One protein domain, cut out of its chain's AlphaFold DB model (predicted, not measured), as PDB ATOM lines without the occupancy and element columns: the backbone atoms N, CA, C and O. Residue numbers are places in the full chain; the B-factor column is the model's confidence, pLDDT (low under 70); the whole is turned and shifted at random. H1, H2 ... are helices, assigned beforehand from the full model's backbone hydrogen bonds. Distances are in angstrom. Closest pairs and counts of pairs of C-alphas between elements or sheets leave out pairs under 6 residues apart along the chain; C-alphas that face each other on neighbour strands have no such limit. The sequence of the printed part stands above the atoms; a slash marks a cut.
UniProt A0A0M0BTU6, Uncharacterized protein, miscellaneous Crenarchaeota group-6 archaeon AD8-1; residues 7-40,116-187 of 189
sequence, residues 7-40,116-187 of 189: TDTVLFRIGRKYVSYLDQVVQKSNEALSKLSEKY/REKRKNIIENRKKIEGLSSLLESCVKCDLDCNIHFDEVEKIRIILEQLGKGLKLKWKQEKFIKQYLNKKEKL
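Overview. This is residues 7 to 40 and 116 to 187 of the 189 residues of an uncharacterized protein of miscellaneous Crenarchaeota group-6 archaeon AD8-1 (UniProt A0A0M0BTU6). Three helices, H1, H2 and H3, lie side by side as an up-and-down bundle, their centres making a triangle, and H4 crosses H2 on the side away from H1. H1 is the longest and gives the elongated outline its length. The printed part has 106 residues, all-helix in class, with four named helices in the order H1, H2, H3, H4 and no named strand. It is compact, with a radius of gyration of the C-alphas of 14.4 A and spans of 47 by 26 by 21 A.

Along the chain. Find C-alpha 7 at (164.842, 152.901, 142.036); from there H1, residues 7 to 40, runs 47.5 A, with a kink of 35 degrees near residue 17. Pick up H2, residues 116 to 141, at C-alpha 116, (134.634, 123.498, 127.740), and go 37.4 A along it. H3 is residues 150 to 164, and H4, residues 171 to 185, ends at C-alpha 185, (160.010, 126.218, 143.225).

Arrangement. Begin at the hub, H2, which touches the other three helices. It touches H1 at a shallow tilt of 13 degrees, opposite ways, and their closest C-alphas, those of Gly 15 in H1 and Val 140 in H2, are 5.9 A apart. H2 and H3 form a helical hairpin; residues 122 to 132 of H2 touch H3 at a shallow tilt of 32 degrees, only just short of steep, and the closest C-alphas, of Asn 125 and Leu 163, are 5.4 A apart. H1, with residues 25 to 32 alone, touches residues 160 to 164 of H3, closest at the C-alphas of Ser 29 and Gly 164, 4.3 A. Residues 131 to 135 of H2 touch H4 at a steep tilt of 50 degrees, with the C-alphas of Gly 131 and Leu 181 closest, 6.4 A. H1 and H4 are apart. Every O i to N i+4 pair is within hydrogen-bond range in H3, against 27 of 30 in H1, 20 of 22 in H2 and 9 of 11 in H4.

Size, cuts and confidence. The C-alphas farthest apart are those of Thr 7 and Tyr 40, 47.5 A. Residues 41 to 115 are not printed, and C-alphas 40 and 116 stand 9.8 A apart across this cut. The links H2 to H3 and H3 to H4 are short. In the B-factor column, look for pLDDT under 70 at residues 7 to 19, 139 to 148 and 183 to 187 of this model.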
ATOM      1  N   THR A   7     165.245 154.279 142.358       47.84
ATOM      2  CA  THR A   7     164.842 152.901 142.036       47.84
ATOM      3  C   THR A   7     164.006 152.242 143.137       47.84
ATOM      4  O   THR A   7     162.969 151.647 142.834       47.84
ATOM      5  N   ASP A   8     164.357 152.438 144.408       42.16
ATOM      6  CA  ASP A   8     163.597 151.903 145.551       42.16
ATOM      7  C   ASP A   8     162.241 152.611 145.703       42.16
ATOM      8  O   ASP A   8     161.221 152.011 146.045       42.16
ATOM      9  N   THR A   9     162.192 153.899 145.355       44.59
ATOM     10  CA  THR A   9     160.963 154.708 145.394       44.59
ATOM     11  C   THR A   9     159.983 154.310 144.279       44.59
ATOM     12  O   THR A   9     158.759 154.332 144.466       44.59
ATOM     13  N   VAL A  10     160.514 153.906 143.119       46.38
ATOM     14  CA  VAL A  10     159.749 153.339 142.001       46.38
ATOM     15  C   VAL A  10     159.221 151.952 142.371       46.38
ATOM     16  O   VAL A  10     158.022 151.725 142.223       46.38
ATOM     17  N   LEU A  11     160.043 151.073 142.951       45.69
ATOM     18  CA  LEU A  11     159.629 149.745 143.428       45.69
ATOM     19  C   LEU A  11     158.527 149.815 144.501       45.69
ATOM     20  O   LEU A  11     157.538 149.083 144.416       45.69
ATOM     21  N   PHE A  12     158.605 150.758 145.444       44.75
ATOM     22  CA  PHE A  12     157.598 150.924 146.501       44.75
ATOM     23  C   PHE A  12     156.256 151.480 145.979       44.75
ATOM     24  O   PHE A  12     155.174 151.037 146.387       44.75
ATOM     25  N   ARG A  13     156.292 152.425 145.024       49.34
ATOM     26  CA  ARG A  13     155.083 152.923 144.332       49.34
ATOM     27  C   ARG A  13     154.492 151.889 143.375       49.34
ATOM     28  O   ARG A  13     153.269 151.848 143.216       49.34
ATOM     29  N   ILE A  14     155.335 151.054 142.768       52.97
ATOM     30  CA  ILE A  14     154.920 149.886 141.992       52.97
ATOM     31  C   ILE A  14     154.207 148.910 142.926       52.97
ATOM     32  O   ILE A  14     153.082 148.553 142.611       52.97
ATOM     33  N   GLY A  15     154.751 148.594 144.106       54.25
ATOM     34  CA  GLY A  15     154.215 147.597 145.039       54.25
ATOM     35  C   GLY A  15     152.742 147.768 145.439       54.25
ATOM     36  O   GLY A  15     151.954 146.835 145.280       54.25
ATOM     37  N   ARG A  16     152.313 148.960 145.888       56.06
ATOM     38  CA  ARG A  16     150.886 149.203 146.223       56.06
ATOM     39  C   ARG A  16     149.973 149.231 144.997       56.06
ATOM     40  O   ARG A  16     148.854 148.725 145.063       56.06
ATOM     41  N   LYS A  17     150.435 149.795 143.875       61.06
ATOM     42  CA  LYS A  17     149.695 149.729 142.601       61.06
ATOM     43  C   LYS A  17     149.613 148.293 142.078       61.06
ATOM     44  O   LYS A  17     148.640 147.953 141.412       61.06
ATOM     45  N   TYR A  18     150.591 147.453 142.416       66.56
ATOM     46  CA  TYR A  18     150.684 146.072 141.969       66.56
ATOM     47  C   TYR A  18     149.666 145.173 142.651       66.56
ATOM     48  O   TYR A  18     148.968 144.451 141.956       66.56
ATOM     49  N   VAL A  19     149.514 145.251 143.976       64.94
ATOM     50  CA  VAL A  19     148.507 144.444 144.695       64.94
ATOM     51  C   VAL A  19     147.103 144.727 144.148       64.94
ATOM     52  O   VAL A  19     146.408 143.808 143.724       64.94
ATOM     53  N   SER A  20     146.742 146.008 144.000       72.00
ATOM     54  CA  SER A  20     145.471 146.401 143.373       72.00
ATOM     55  C   SER A  20     145.345 145.910 141.922       72.00
ATOM     56  O   SER A  20     144.260 145.541 141.476       72.00
ATOM     57  N   TYR A  21     146.445 145.880 141.169       79.44
ATOM     58  CA  TYR A  21     146.467 145.359 139.804       79.44
ATOM     59  C   TYR A  21     146.263 143.835 139.749       79.44
ATOM     60  O   TYR A  21     145.544 143.347 138.877       79.44
ATOM     61  N   LEU A  22     146.843 143.073 140.678       79.56
ATOM     62  CA  LEU A  22     146.673 141.619 140.746       79.56
ATOM     63  C   LEU A  22     145.229 141.244 141.101       79.56
ATOM     64  O   LEU A  22     144.653 140.373 140.443       79.56
ATOM     65  N   ASP A  23     144.610 141.974 142.031       83.12
ATOM     66  CA  ASP A  23     143.182 141.835 142.334       83.12
ATOM     67  C   ASP A  23     142.321 142.093 141.090       83.12
ATOM     68  O   ASP A  23     141.407 141.324 140.782       83.12
ATOM     69  N   GLN A  24     142.658 143.114 140.293       87.44
ATOM     70  CA  GLN A  24     141.977 143.376 139.021       87.44
ATOM     71  C   GLN A  24     142.156 142.240 138.005       87.44
ATOM     72  O   GLN A  24     141.238 141.959 137.234       87.44
ATOM     73  N   VAL A  25     143.319 141.584 137.955       88.31
ATOM     74  CA  VAL A  25     143.559 140.448 137.049       88.31
ATOM     75  C   VAL A  25     142.719 139.238 137.460       88.31
ATOM     76  O   VAL A  25     142.094 138.611 136.598       88.31
ATOM     77  N   VAL A  26     142.649 138.936 138.759       88.00
ATOM     78  CA  VAL A  26     141.788 137.872 139.296       88.00
ATOM     79  C   VAL A  26     140.318 138.186 139.021       88.00
ATOM     80  O   VAL A  26     139.592 137.331 138.509       88.00
ATOM     81  N   GLN A  27     139.894 139.428 139.263       90.75
ATOM     82  CA  GLN A  27     138.534 139.875 138.982       90.75
ATOM     83  C   GLN A  27     138.181 139.730 137.497       90.75
ATOM     84  O   GLN A  27     137.151 139.147 137.166       90.75
ATOM     85  N   LYS A  28     139.073 140.143 136.587       91.69
ATOM     86  CA  LYS A  28     138.898 139.942 135.138       91.69
ATOM     87  C   LYS A  28     138.745 138.463 134.777       91.69
ATOM     88  O   LYS A  28     137.910 138.131 133.935       91.69
ATOM     89  N   SER A  29     139.496 137.572 135.429       92.00
ATOM     90  CA  SER A  29     139.367 136.124 135.218       92.00
ATOM     91  C   SER A  29     138.003 135.599 135.673       92.00
ATOM     92  O   SER A  29     137.400 134.775 134.980       92.00
ATOM     93  N   ASN A  30     137.496 136.080 136.812       91.94
ATOM     94  CA  ASN A  30     136.164 135.732 137.310       91.94
ATOM     95  C   ASN A  30     135.067 136.251 136.367       91.94
ATOM     96  O   ASN A  30     134.169 135.497 135.992       91.94
ATOM     97  N   GLU A  31     135.175 137.496 135.899       94.25
ATOM     98  CA  GLU A  31     134.262 138.068 134.903       94.25
ATOM     99  C   GLU A  31     134.278 137.286 133.586       94.25
ATOM    100  O   GLU A  31     133.228 137.047 132.989       94.25
ATOM    101  N   ALA A  32     135.458 136.861 133.119       93.38
ATOM    102  CA  ALA A  32     135.583 136.042 131.919       93.38
ATOM    103  C   ALA A  32     134.854 134.698 132.078       93.38
ATOM    104  O   ALA A  32     134.221 134.229 131.128       93.38
ATOM    105  N   LEU A  33     134.906 134.098 133.271       93.75
ATOM    106  CA  LEU A  33     134.196 132.863 133.592       93.75
ATOM    107  C   LEU A  33     132.674 133.069 133.708       93.75
ATOM    108  O   LEU A  33     131.919 132.238 133.199       93.75
ATOM    109  N   SER A  34     132.225 134.183 134.301       94.94
ATOM    110  CA  SER A  34     130.801 134.560 134.367       94.94
ATOM    111  C   SER A  34     130.221 134.751 132.971       94.94
ATOM    112  O   SER A  34     129.308 134.031 132.575       94.94
ATOM    113  N   LYS A  35     130.854 135.602 132.153       95.38
ATOM    114  CA  LYS A  35     130.457 135.852 130.757       95.38
ATOM    115  C   LYS A  35     130.443 134.576 129.921       95.38
ATOM    116  O   LYS A  35     129.649 134.441 128.990       95.38
ATOM    117  N   LEU A  36     131.347 133.634 130.198       94.69
ATOM    118  CA  LEU A  36     131.353 132.340 129.523       94.69
ATOM    119  C   LEU A  36     130.159 131.470 129.951       94.69
ATOM    120  O   LEU A  36     129.557 130.826 129.096       94.69
ATOM    121  N   SER A  37     129.799 131.488 131.235       93.94
ATOM    122  CA  SER A  37     128.635 130.776 131.786       93.94
ATOM    123  C   SER A  37     127.309 131.359 131.282       93.94
ATOM    124  O   SER A  37     126.420 130.611 130.888       93.94
ATOM    125  N   GLU A  38     127.202 132.683 131.187       95.31
ATOM    126  CA  GLU A  38     126.051 133.370 130.586       95.31
ATOM    127  C   GLU A  38     125.875 132.975 129.113       95.31
ATOM    128  O   GLU A  38     124.780 132.619 128.680       95.31
ATOM    129  N   LYS A  39     126.976 132.945 128.343       95.00
ATOM    130  CA  LYS A  39     126.965 132.465 126.952       95.00
ATOM    131  C   LYS A  39     126.544 131.004 126.836       95.00
ATOM    132  O   LYS A  39     125.948 130.646 125.827       95.00
ATOM    133  N   TYR A  40     126.862 130.176 127.829       93.44
ATOM    134  CA  TYR A  40     126.389 128.795 127.895       93.44
ATOM    135  C   TYR A  40     124.883 128.725 128.088       93.44
ATOM    136  O   TYR A  40     124.227 128.106 127.258       93.44
ATOM    137  N   ARG A 116     133.888 124.213 126.695       92.25
ATOM    138  CA  ARG A 116     134.634 123.498 127.740       92.25
ATOM    139  C   ARG A 116     136.127 123.738 127.647       92.25
ATOM    140  O   ARG A 116     136.762 123.938 128.679       92.25
ATOM    141  N   GLU A 117     136.677 123.749 126.438       92.19
ATOM    142  CA  GLU A 117     138.084 124.069 126.218       92.19
ATOM    143  C   GLU A 117     138.410 125.481 126.721       92.19
ATOM    144  O   GLU A 117     139.375 125.671 127.464       92.19
ATOM    145  N   LYS A 118     137.569 126.468 126.393       93.38
ATOM    146  CA  LYS A 118     137.743 127.841 126.873       93.38
ATOM    147  C   LYS A 118     137.612 127.943 128.393       93.38
ATOM    148  O   LYS A 118     138.419 128.619 129.024       93.38
ATOM    149  N   ARG A 119     136.644 127.244 128.993       94.06
ATOM    150  CA  ARG A 119     136.469 127.188 130.453       94.06
ATOM    151  C   ARG A 119     137.692 126.576 131.132       94.06
ATOM    152  O   ARG A 119     138.189 127.138 132.103       94.06
ATOM    153  N   LYS A 120     138.193 125.452 130.607       92.56
ATOM    154  CA  LYS A 120     139.420 124.803 131.083       92.56
ATOM    155  C   LYS A 120     140.603 125.767 131.015       92.56
ATOM    156  O   LYS A 120     141.298 125.914 132.010       92.56
ATOM    157  N   ASN A 121     140.764 126.482 129.901       93.12
ATOM    158  CA  ASN A 121     141.827 127.472 129.747       93.12
ATOM    159  C   ASN A 121     141.753 128.591 130.798       93.12
ATOM    160  O   ASN A 121     142.765 128.929 131.392       93.12
ATOM    161  N   ILE A 122     140.564 129.142 131.073       93.06
ATOM    162  CA  ILE A 122     140.391 130.176 132.111       93.06
ATOM    163  C   ILE A 122     140.784 129.635 133.497       93.06
ATOM    164  O   ILE A 122     141.471 130.315 134.254       93.06
ATOM    165  N   ILE A 123     140.394 128.399 133.818       92.00
ATOM    166  CA  ILE A 123     140.742 127.763 135.097       92.00
ATOM    167  C   ILE A 123     142.252 127.501 135.195       92.00
ATOM    168  O   ILE A 123     142.856 127.765 136.229       92.00
ATOM    169  N   GLU A 124     142.886 127.013 134.130       91.00
ATOM    170  CA  GLU A 124     144.339 126.796 134.093       91.00
ATOM    171  C   GLU A 124     145.122 128.114 134.156       91.00
ATOM    172  O   GLU A 124     146.161 128.188 134.817       91.00
ATOM    173  N   ASN A 125     144.604 129.174 133.530       92.62
ATOM    174  CA  ASN A 125     145.164 130.517 133.619       92.62
ATOM    175  C   ASN A 125     145.219 131.015 135.064       92.62
ATOM    176  O   ASN A 125     146.167 131.711 135.408       92.62
ATOM    177  N   ARG A 126     144.268 130.623 135.921       89.88
ATOM    178  CA  ARG A 126     144.252 131.022 137.333       89.88
ATOM    179  C   ARG A 126     145.507 130.576 138.082       89.88
ATOM    180  O   ARG A 126     146.120 131.396 138.752       89.88
ATOM    181  N   LYS A 127     145.961 129.337 137.871       88.88
ATOM    182  CA  LYS A 127     147.220 128.843 138.462       88.88
ATOM    183  C   LYS A 127     148.428 129.663 138.003       88.88
ATOM    184  O   LYS A 127     149.316 129.968 138.790       88.88
ATOM    185  N   LYS A 128     148.455 130.035 136.717       90.12
ATOM    186  CA  LYS A 128     149.515 130.881 136.144       90.12
ATOM    187  C   LYS A 128     149.470 132.298 136.728       90.12
ATOM    188  O   LYS A 128     150.525 132.837 137.040       90.12
ATOM    189  N   ILE A 129     148.275 132.873 136.891       90.12
ATOM    190  CA  ILE A 129     148.067 134.177 137.536       90.12
ATOM    191  C   ILE A 129     148.598 134.120 138.966       90.12
ATOM    192  O   ILE A 129     149.503 134.873 139.278       90.12
ATOM    193  N   GLU A 130     148.130 133.186 139.794       87.50
ATOM    194  CA  GLU A 130     148.551 133.047 141.198       87.50
ATOM    195  C   GLU A 130     150.073 132.856 141.336       87.50
ATOM    196  O   GLU A 130     150.719 133.502 142.164       87.50
ATOM    197  N   GLY A 131     150.675 132.021 140.482       85.69
ATOM    198  CA  GLY A 131     152.119 131.795 140.467       85.69
ATOM    199  C   GLY A 131     152.929 133.051 140.133       85.69
ATOM    200  O   GLY A 131     153.879 133.370 140.849       85.69
ATOM    201  N   LEU A 132     152.537 133.775 139.079       85.25
ATOM    202  CA  LEU A 132     153.198 135.013 138.651       85.25
ATOM    203  C   LEU A 132     152.946 136.162 139.635       85.25
ATOM    204  O   LEU A 132     153.879 136.884 139.962       85.25
ATOM    205  N   SER A 133     151.721 136.295 140.145       82.62
ATOM    206  CA  SER A 133     151.348 137.241 141.201       82.62
ATOM    207  C   SER A 133     152.268 137.098 142.406       82.62
ATOM    208  O   SER A 133     152.889 138.063 142.834       82.62
ATOM    209  N   SER A 134     152.413 135.872 142.912       79.88
ATOM    210  CA  SER A 134     153.230 135.623 144.094       79.88
ATOM    211  C   SER A 134     154.725 135.815 143.836       79.88
ATOM    212  O   SER A 134     155.404 136.312 144.723       79.88
ATOM    213  N   LEU A 135     155.235 135.490 142.641       78.69
ATOM    214  CA  LEU A 135     156.611 135.831 142.264       78.69
ATOM    215  C   LEU A 135     156.843 137.345 142.369       78.69
ATOM    216  O   LEU A 135     157.804 137.781 142.992       78.69
ATOM    217  N   LEU A 136     155.949 138.138 141.779       76.44
ATOM    218  CA  LEU A 136     156.074 139.596 141.745       76.44
ATOM    219  C   LEU A 136     155.929 140.198 143.146       76.44
ATOM    220  O   LEU A 136     156.687 141.092 143.503       76.44
ATOM    221  N   GLU A 137     155.012 139.678 143.967       75.94
ATOM    222  CA  GLU A 137     154.897 140.077 145.372       75.94
ATOM    223  C   GLU A 137     156.159 139.770 146.182       75.94
ATOM    224  O   GLU A 137     156.578 140.616 146.967       75.94
ATOM    225  N   SER A 138     156.775 138.599 145.995       73.38
ATOM    226  CA  SER A 138     158.030 138.240 146.669       73.38
ATOM    227  C   SER A 138     159.171 139.180 146.283       73.38
ATOM    228  O   SER A 138     159.928 139.602 147.152       73.38
ATOM    229  N   CYS A 139     159.246 139.578 145.012       69.31
ATOM    230  CA  CYS A 139     160.238 140.547 144.547       69.31
ATOM    231  C   CYS A 139     160.019 141.956 145.109       69.31
ATOM    232  O   CYS A 139     160.975 142.697 145.280       69.31
ATOM    233  N   VAL A 140     158.772 142.327 145.416       68.31
ATOM    234  CA  VAL A 140     158.445 143.623 146.034       68.31
ATOM    235  C   VAL A 140     158.643 143.606 147.555       68.31
ATOM    236  O   VAL A 140     159.002 144.630 148.127       68.31
ATOM    237  N   LYS A 141     158.347 142.487 148.230       65.25
ATOM    238  CA  LYS A 141     158.292 142.413 149.703       65.25
ATOM    239  C   LYS A 141     159.621 142.069 150.373       65.25
ATOM    240  O   LYS A 141     159.792 142.445 151.526       65.25
ATOM    241  N   CYS A 142     160.494 141.299 149.727       52.34
ATOM    242  CA  CYS A 142     161.572 140.614 150.447       52.34
ATOM    243  C   CYS A 142     162.990 141.117 150.168       52.34
ATOM    244  O   CYS A 142     163.904 140.490 150.692       52.34
ATOM    245  N   ASP A 143     163.212 142.143 149.335       51.31
ATOM    246  CA  ASP A 143     164.553 142.419 148.768       51.31
ATOM    247  C   ASP A 143     165.238 141.127 148.276       51.31
ATOM    248  O   ASP A 143     166.460 140.989 148.267       51.31
ATOM    249  N   LEU A 144     164.428 140.126 147.893       50.78
ATOM    250  CA  LEU A 144     164.922 138.931 147.241       50.78
ATOM    251  C   LEU A 144     165.591 139.433 145.975       50.78
ATOM    252  O   LEU A 144     164.995 140.254 145.274       50.78
ATOM    253  N   ASP A 145     166.794 138.925 145.702       53.78
ATOM    254  CA  ASP A 145     167.578 139.191 144.495       53.78
ATOM    255  C   ASP A 145     166.876 138.573 143.271       53.78
ATOM    256  O   ASP A 145     167.318 137.641 142.590       53.78
ATOM    257  N   CYS A 146     165.663 139.058 143.048       55.97
ATOM    258  CA  CYS A 146     164.839 138.853 141.901       55.97
ATOM    259  C   CYS A 146     165.534 139.602 140.782       55.97
ATOM    260  O   CYS A 146     165.210 140.749 140.490       55.97
ATOM    261  N   ASN A 147     166.478 138.920 140.142       63.88
ATOM    262  CA  ASN A 147     167.067 139.302 138.866       63.88
ATOM    263  C   ASN A 147     165.996 139.269 137.750       63.88
ATOM    264  O   ASN A 147     166.110 138.519 136.780       63.88
ATOM    265  N   ILE A 148     164.900 140.009 137.935       69.00
ATOM    266  CA  ILE A 148     163.838 140.246 136.967       69.00
ATOM    267  C   ILE A 148     164.048 141.667 136.475       69.00
ATOM    268  O   ILE A 148     163.841 142.636 137.205       69.00
ATOM    269  N   HIS A 149     164.469 141.787 135.224       72.88
ATOM    270  CA  HIS A 149     164.685 143.095 134.623       72.88
ATOM    271  C   HIS A 149     163.349 143.846 134.487       72.88
ATOM    272  O   HIS A 149     162.296 143.227 134.306       72.88
ATOM    273  N   PHE A 150     163.364 145.181 134.506       70.44
ATOM    274  CA  PHE A 150     162.143 145.991 134.375       70.44
ATOM    275  C   PHE A 150     161.314 145.624 133.126       70.44
ATOM    276  O   PHE A 150     160.099 145.437 133.199       70.44
ATOM    277  N   ASP A 151     161.982 145.400 131.991       74.50
ATOM    278  CA  ASP A 151     161.332 144.961 130.744       74.50
ATOM    279  C   ASP A 151     160.640 143.596 130.864       74.50
ATOM    280  O   ASP A 151     159.708 143.280 130.120       74.50
ATOM    281  N   GLU A 152     161.112 142.744 131.770       80.88
ATOM    282  CA  GLU A 152     160.511 141.444 132.045       80.88
ATOM    283  C   GLU A 152     159.269 141.592 132.920       80.88
ATOM    284  O   GLU A 152     158.270 140.926 132.651       80.88
ATOM    285  N   VAL A 153     159.274 142.524 133.881       78.25
ATOM    286  CA  VAL A 153     158.085 142.881 134.672       78.25
ATOM    287  C   VAL A 153     156.951 143.351 133.762       78.25
ATOM    288  O   VAL A 153     155.818 142.888 133.903       78.25
ATOM    289  N   GLU A 154     157.243 144.203 132.777       80.75
ATOM    290  CA  GLU A 154     156.226 144.677 131.831       80.75
ATOM    291  C   GLU A 154     155.702 143.544 130.930       80.75
ATOM    292  O   GLU A 154     154.493 143.416 130.707       80.75
ATOM    293  N   LYS A 155     156.577 142.635 130.477       86.12
ATOM    294  CA  LYS A 155     156.154 141.426 129.744       86.12
ATOM    295  C   LYS A 155     155.245 140.538 130.593       86.12
ATOM    296  O   LYS A 155     154.235 140.047 130.083       86.12
ATOM    297  N   ILE A 156     155.575 140.336 131.870       86.31
ATOM    298  CA  ILE A 156     154.749 139.568 132.808       86.31
ATOM    299  C   ILE A 156     153.396 140.259 133.007       86.31
ATOM    300  O   ILE A 156     152.365 139.588 132.955       86.31
ATOM    301  N   ARG A 157     153.369 141.592 133.136       85.31
ATOM    302  CA  ARG A 157     152.137 142.382 133.253       85.31
ATOM    303  C   ARG A 157     151.205 142.147 132.061       85.31
ATOM    304  O   ARG A 157     150.059 141.751 132.261       85.31
ATOM    305  N   ILE A 158     151.705 142.286 130.832       87.75
ATOM    306  CA  ILE A 158     150.932 142.041 129.599       87.75
ATOM    307  C   ILE A 158     150.387 140.606 129.559       87.75
ATOM    308  O   ILE A 158     149.238 140.373 129.174       87.75
ATOM    309  N   ILE A 159     151.200 139.629 129.963       92.00
ATOM    310  CA  ILE A 159     150.792 138.224 130.037       92.00
ATOM    311  C   ILE A 159     149.670 138.036 131.066       92.00
ATOM    312  O   ILE A 159     148.673 137.389 130.751       92.00
ATOM    313  N   LEU A 160     149.786 138.632 132.254       90.69
ATOM    314  CA  LEU A 160     148.750 138.601 133.287       90.69
ATOM    315  C   LEU A 160     147.426 139.192 132.784       90.69
ATOM    316  O   LEU A 160     146.376 138.588 132.999       90.69
ATOM    317  N   GLU A 161     147.450 140.299 132.034       89.88
ATOM    318  CA  GLU A 161     146.226 140.846 131.431       89.88
ATOM    319  C   GLU A 161     145.575 139.874 130.438       89.88
ATOM    320  O   GLU A 161     144.348 139.744 130.403       89.88
ATOM    321  N   GLN A 162     146.377 139.194 129.614       92.81
ATOM    322  CA  GLN A 162     145.877 138.200 128.660       92.81
ATOM    323  C   GLN A 162     145.268 136.996 129.380       92.81
ATOM    324  O   GLN A 162     144.175 136.549 129.019       92.81
ATOM    325  N   LEU A 163     145.946 136.505 130.420       92.75
ATOM    326  CA  LEU A 163     145.471 135.405 131.254       92.75
ATOM    327  C   LEU A 163     144.149 135.761 131.940       92.75
ATOM    328  O   LEU A 163     143.208 134.972 131.859       92.75
ATOM    329  N   GLY A 164     144.059 136.962 132.526       89.94
ATOM    330  CA  GLY A 164     142.847 137.482 133.164       89.94
ATOM    331  C   GLY A 164     141.681 137.641 132.188       89.94
ATOM    332  O   GLY A 164     140.536 137.405 132.542       89.94
ATOM    333  N   LYS A 165     141.945 137.935 130.911       90.88
ATOM    334  CA  LYS A 165     140.919 137.930 129.848       90.88
ATOM    335  C   LYS A 165     140.538 136.518 129.369       90.88
ATOM    336  O   LYS A 165     139.726 136.376 128.452       90.88
ATOM    337  N   GLY A 166     141.124 135.468 129.945       89.56
ATOM    338  CA  GLY A 166     140.871 134.079 129.571       89.56
ATOM    339  C   GLY A 166     141.523 133.648 128.257       89.56
ATOM    340  O   GLY A 166     141.087 132.661 127.657       89.56
ATOM    341  N   LEU A 167     142.524 134.389 127.773       91.19
ATOM    342  CA  LEU A 167     143.205 134.097 126.514       91.19
ATOM    343  C   LEU A 167     144.239 132.981 126.689       91.19
ATOM    344  O   LEU A 167     144.784 132.772 127.775       91.19
ATOM    345  N   LYS A 168     144.503 132.250 125.604       90.81
ATOM    346  CA  LYS A 168     145.631 131.316 125.531       90.81
ATOM    347  C   LYS A 168     146.913 132.094 125.281       90.81
ATOM    348  O   LYS A 168     146.944 132.993 124.441       90.81
ATOM    349  N   LEU A 169     147.973 131.702 125.973       91.50
ATOM    350  CA  LEU A 169     149.304 132.227 125.717       91.50
ATOM    351  C   LEU A 169     149.889 131.609 124.449       91.50
ATOM    352  O   LEU A 169     149.681 130.433 124.152       91.50
ATOM    353  N   LYS A 170     150.666 132.402 123.713       93.25
ATOM    354  CA  LYS A 170     151.503 131.888 122.625       93.25
ATOM    355  C   LYS A 170     152.642 131.060 123.214       93.25
ATOM    356  O   LYS A 170     153.134 131.369 124.297       93.25
ATOM    357  N   TRP A 171     153.153 130.090 122.458       91.50
ATOM    358  CA  TRP A 171     154.254 129.218 122.899       91.50
ATOM    359  C   TRP A 171     155.460 129.981 123.482       91.50
ATOM    360  O   TRP A 171     155.991 129.598 124.519       91.50
ATOM    361  N   LYS A 172     155.852 131.114 122.874       91.94
ATOM    362  CA  LYS A 172     156.941 131.963 123.395       91.94
ATOM    363  C   LYS A 172     156.624 132.549 124.777       91.94
ATOM    364  O   LYS A 172     157.496 132.570 125.637       91.94
ATOM    365  N   GLN A 173     155.383 132.989 124.995       92.56
ATOM    366  CA  GLN A 173     154.928 133.500 126.290       92.56
ATOM    367  C   GLN A 173     154.849 132.372 127.321       92.56
ATOM    368  O   GLN A 173     155.256 132.573 128.457       92.56
ATOM    369  N   GLU A 174     154.396 131.177 126.926       91.31
ATOM    370  CA  GLU A 174     154.403 130.002 127.805       91.31
ATOM    371  C   GLU A 174     155.814 129.598 128.230       91.31
ATOM    372  O   GLU A 174     156.048 129.329 129.407       91.31
ATOM    373  N   LYS A 175     156.763 129.571 127.288       90.06
ATOM    374  CA  LYS A 175     158.170 129.283 127.581       90.06
ATOM    375  C   LYS A 175     158.752 130.316 128.546       90.06
ATOM    376  O   LYS A 175     159.408 129.929 129.505       90.06
ATOM    377  N   PHE A 176     158.466 131.596 128.309       89.69
ATOM    378  CA  PHE A 176     158.893 132.697 129.167       89.69
ATOM    379  C   PHE A 176     158.356 132.543 130.598       89.69
ATOM    380  O   PHE A 176     159.148 132.482 131.529       89.69
ATOM    381  N   ILE A 177     157.045 132.356 130.802       88.81
ATOM    382  CA  ILE A 177     156.501 132.224 132.170       88.81
ATOM    383  C   ILE A 177     156.997 130.974 132.898       88.81
ATOM    384  O   ILE A 177     157.209 131.025 134.107       88.81
ATOM    385  N   LYS A 178     157.213 129.859 132.187       87.25
ATOM    386  CA  LYS A 178     157.712 128.617 132.794       87.25
ATOM    387  C   LYS A 178     159.091 128.813 133.419       87.25
ATOM    388  O   LYS A 178     159.356 128.236 134.464       87.25
ATOM    389  N   GLN A 179     159.944 129.648 132.822       84.88
ATOM    390  CA  GLN A 179     161.265 129.949 133.380       84.88
ATOM    391  C   GLN A 179     161.172 130.595 134.766       84.88
ATOM    392  O   GLN A 179     161.996 130.295 135.622       84.88
ATOM    393  N   TYR A 180     160.160 131.427 135.012       79.56
ATOM    394  CA  TYR A 180     159.967 132.070 136.312       79.56
ATOM    395  C   TYR A 180     159.203 131.199 137.304       79.56
ATOM    396  O   TYR A 180     159.577 131.132 138.471       79.56
ATOM    397  N   LEU A 181     158.166 130.493 136.846       79.31
ATOM    398  CA  LEU A 181     157.401 129.592 137.710       79.31
ATOM    399  C   LEU A 181     158.278 128.448 138.245       79.31
ATOM    400  O   LEU A 181     158.205 128.145 139.429       79.31
ATOM    401  N   ASN A 182     159.184 127.905 137.423       75.38
ATOM    402  CA  ASN A 182     160.142 126.882 137.856       75.38
ATOM    403  C   ASN A 182     161.262 127.444 138.755       75.38
ATOM    404  O   ASN A 182     161.840 126.708 139.549       75.38
ATOM    405  N   LYS A 183     161.617 128.732 138.619       64.31
ATOM    406  CA  LYS A 183     162.589 129.392 139.512       64.31
ATOM    407  C   LYS A 183     162.021 129.575 140.920       64.31
ATOM    408  O   LYS A 183     162.769 129.449 141.879       64.31
ATOM    409  N   LYS A 184     160.714 129.828 141.037       54.84
ATOM    410  CA  LYS A 184     160.023 129.968 142.324       54.84
ATOM    411  C   LYS A 184     160.073 128.682 143.157       54.84
ATOM    412  O   LYS A 184     160.296 128.766 144.355       54.84
ATOM    413  N   GLU A 185     159.917 127.514 142.530       52.19
ATOM    414  CA  GLU A 185     160.010 126.218 143.225       52.19
ATOM    415  C   GLU A 185     161.393 125.996 143.858       52.19
ATOM    416  O   GLU A 185     161.475 125.459 144.949       52.19
ATOM    417  N   LYS A 186     162.470 126.496 143.241       49.59
ATOM    418  CA  LYS A 186     163.849 126.334 143.742       49.59
ATOM    419  C   LYS A 186     164.284 127.340 144.811       49.59
ATOM    420  O   LYS A 186     165.388 127.222 145.319       49.59
ATOM    421  N   LEU A 187     163.480 128.370 145.072       47.34
ATOM    422  CA  LEU A 187     163.764 129.397 146.084       47.34
ATOM    423  C   LEU A 187     163.029 129.122 147.409       47.34
ATOM    424  O   LEU A 187     163.206 129.876 148.362       47.34
TER     425      LEU A 187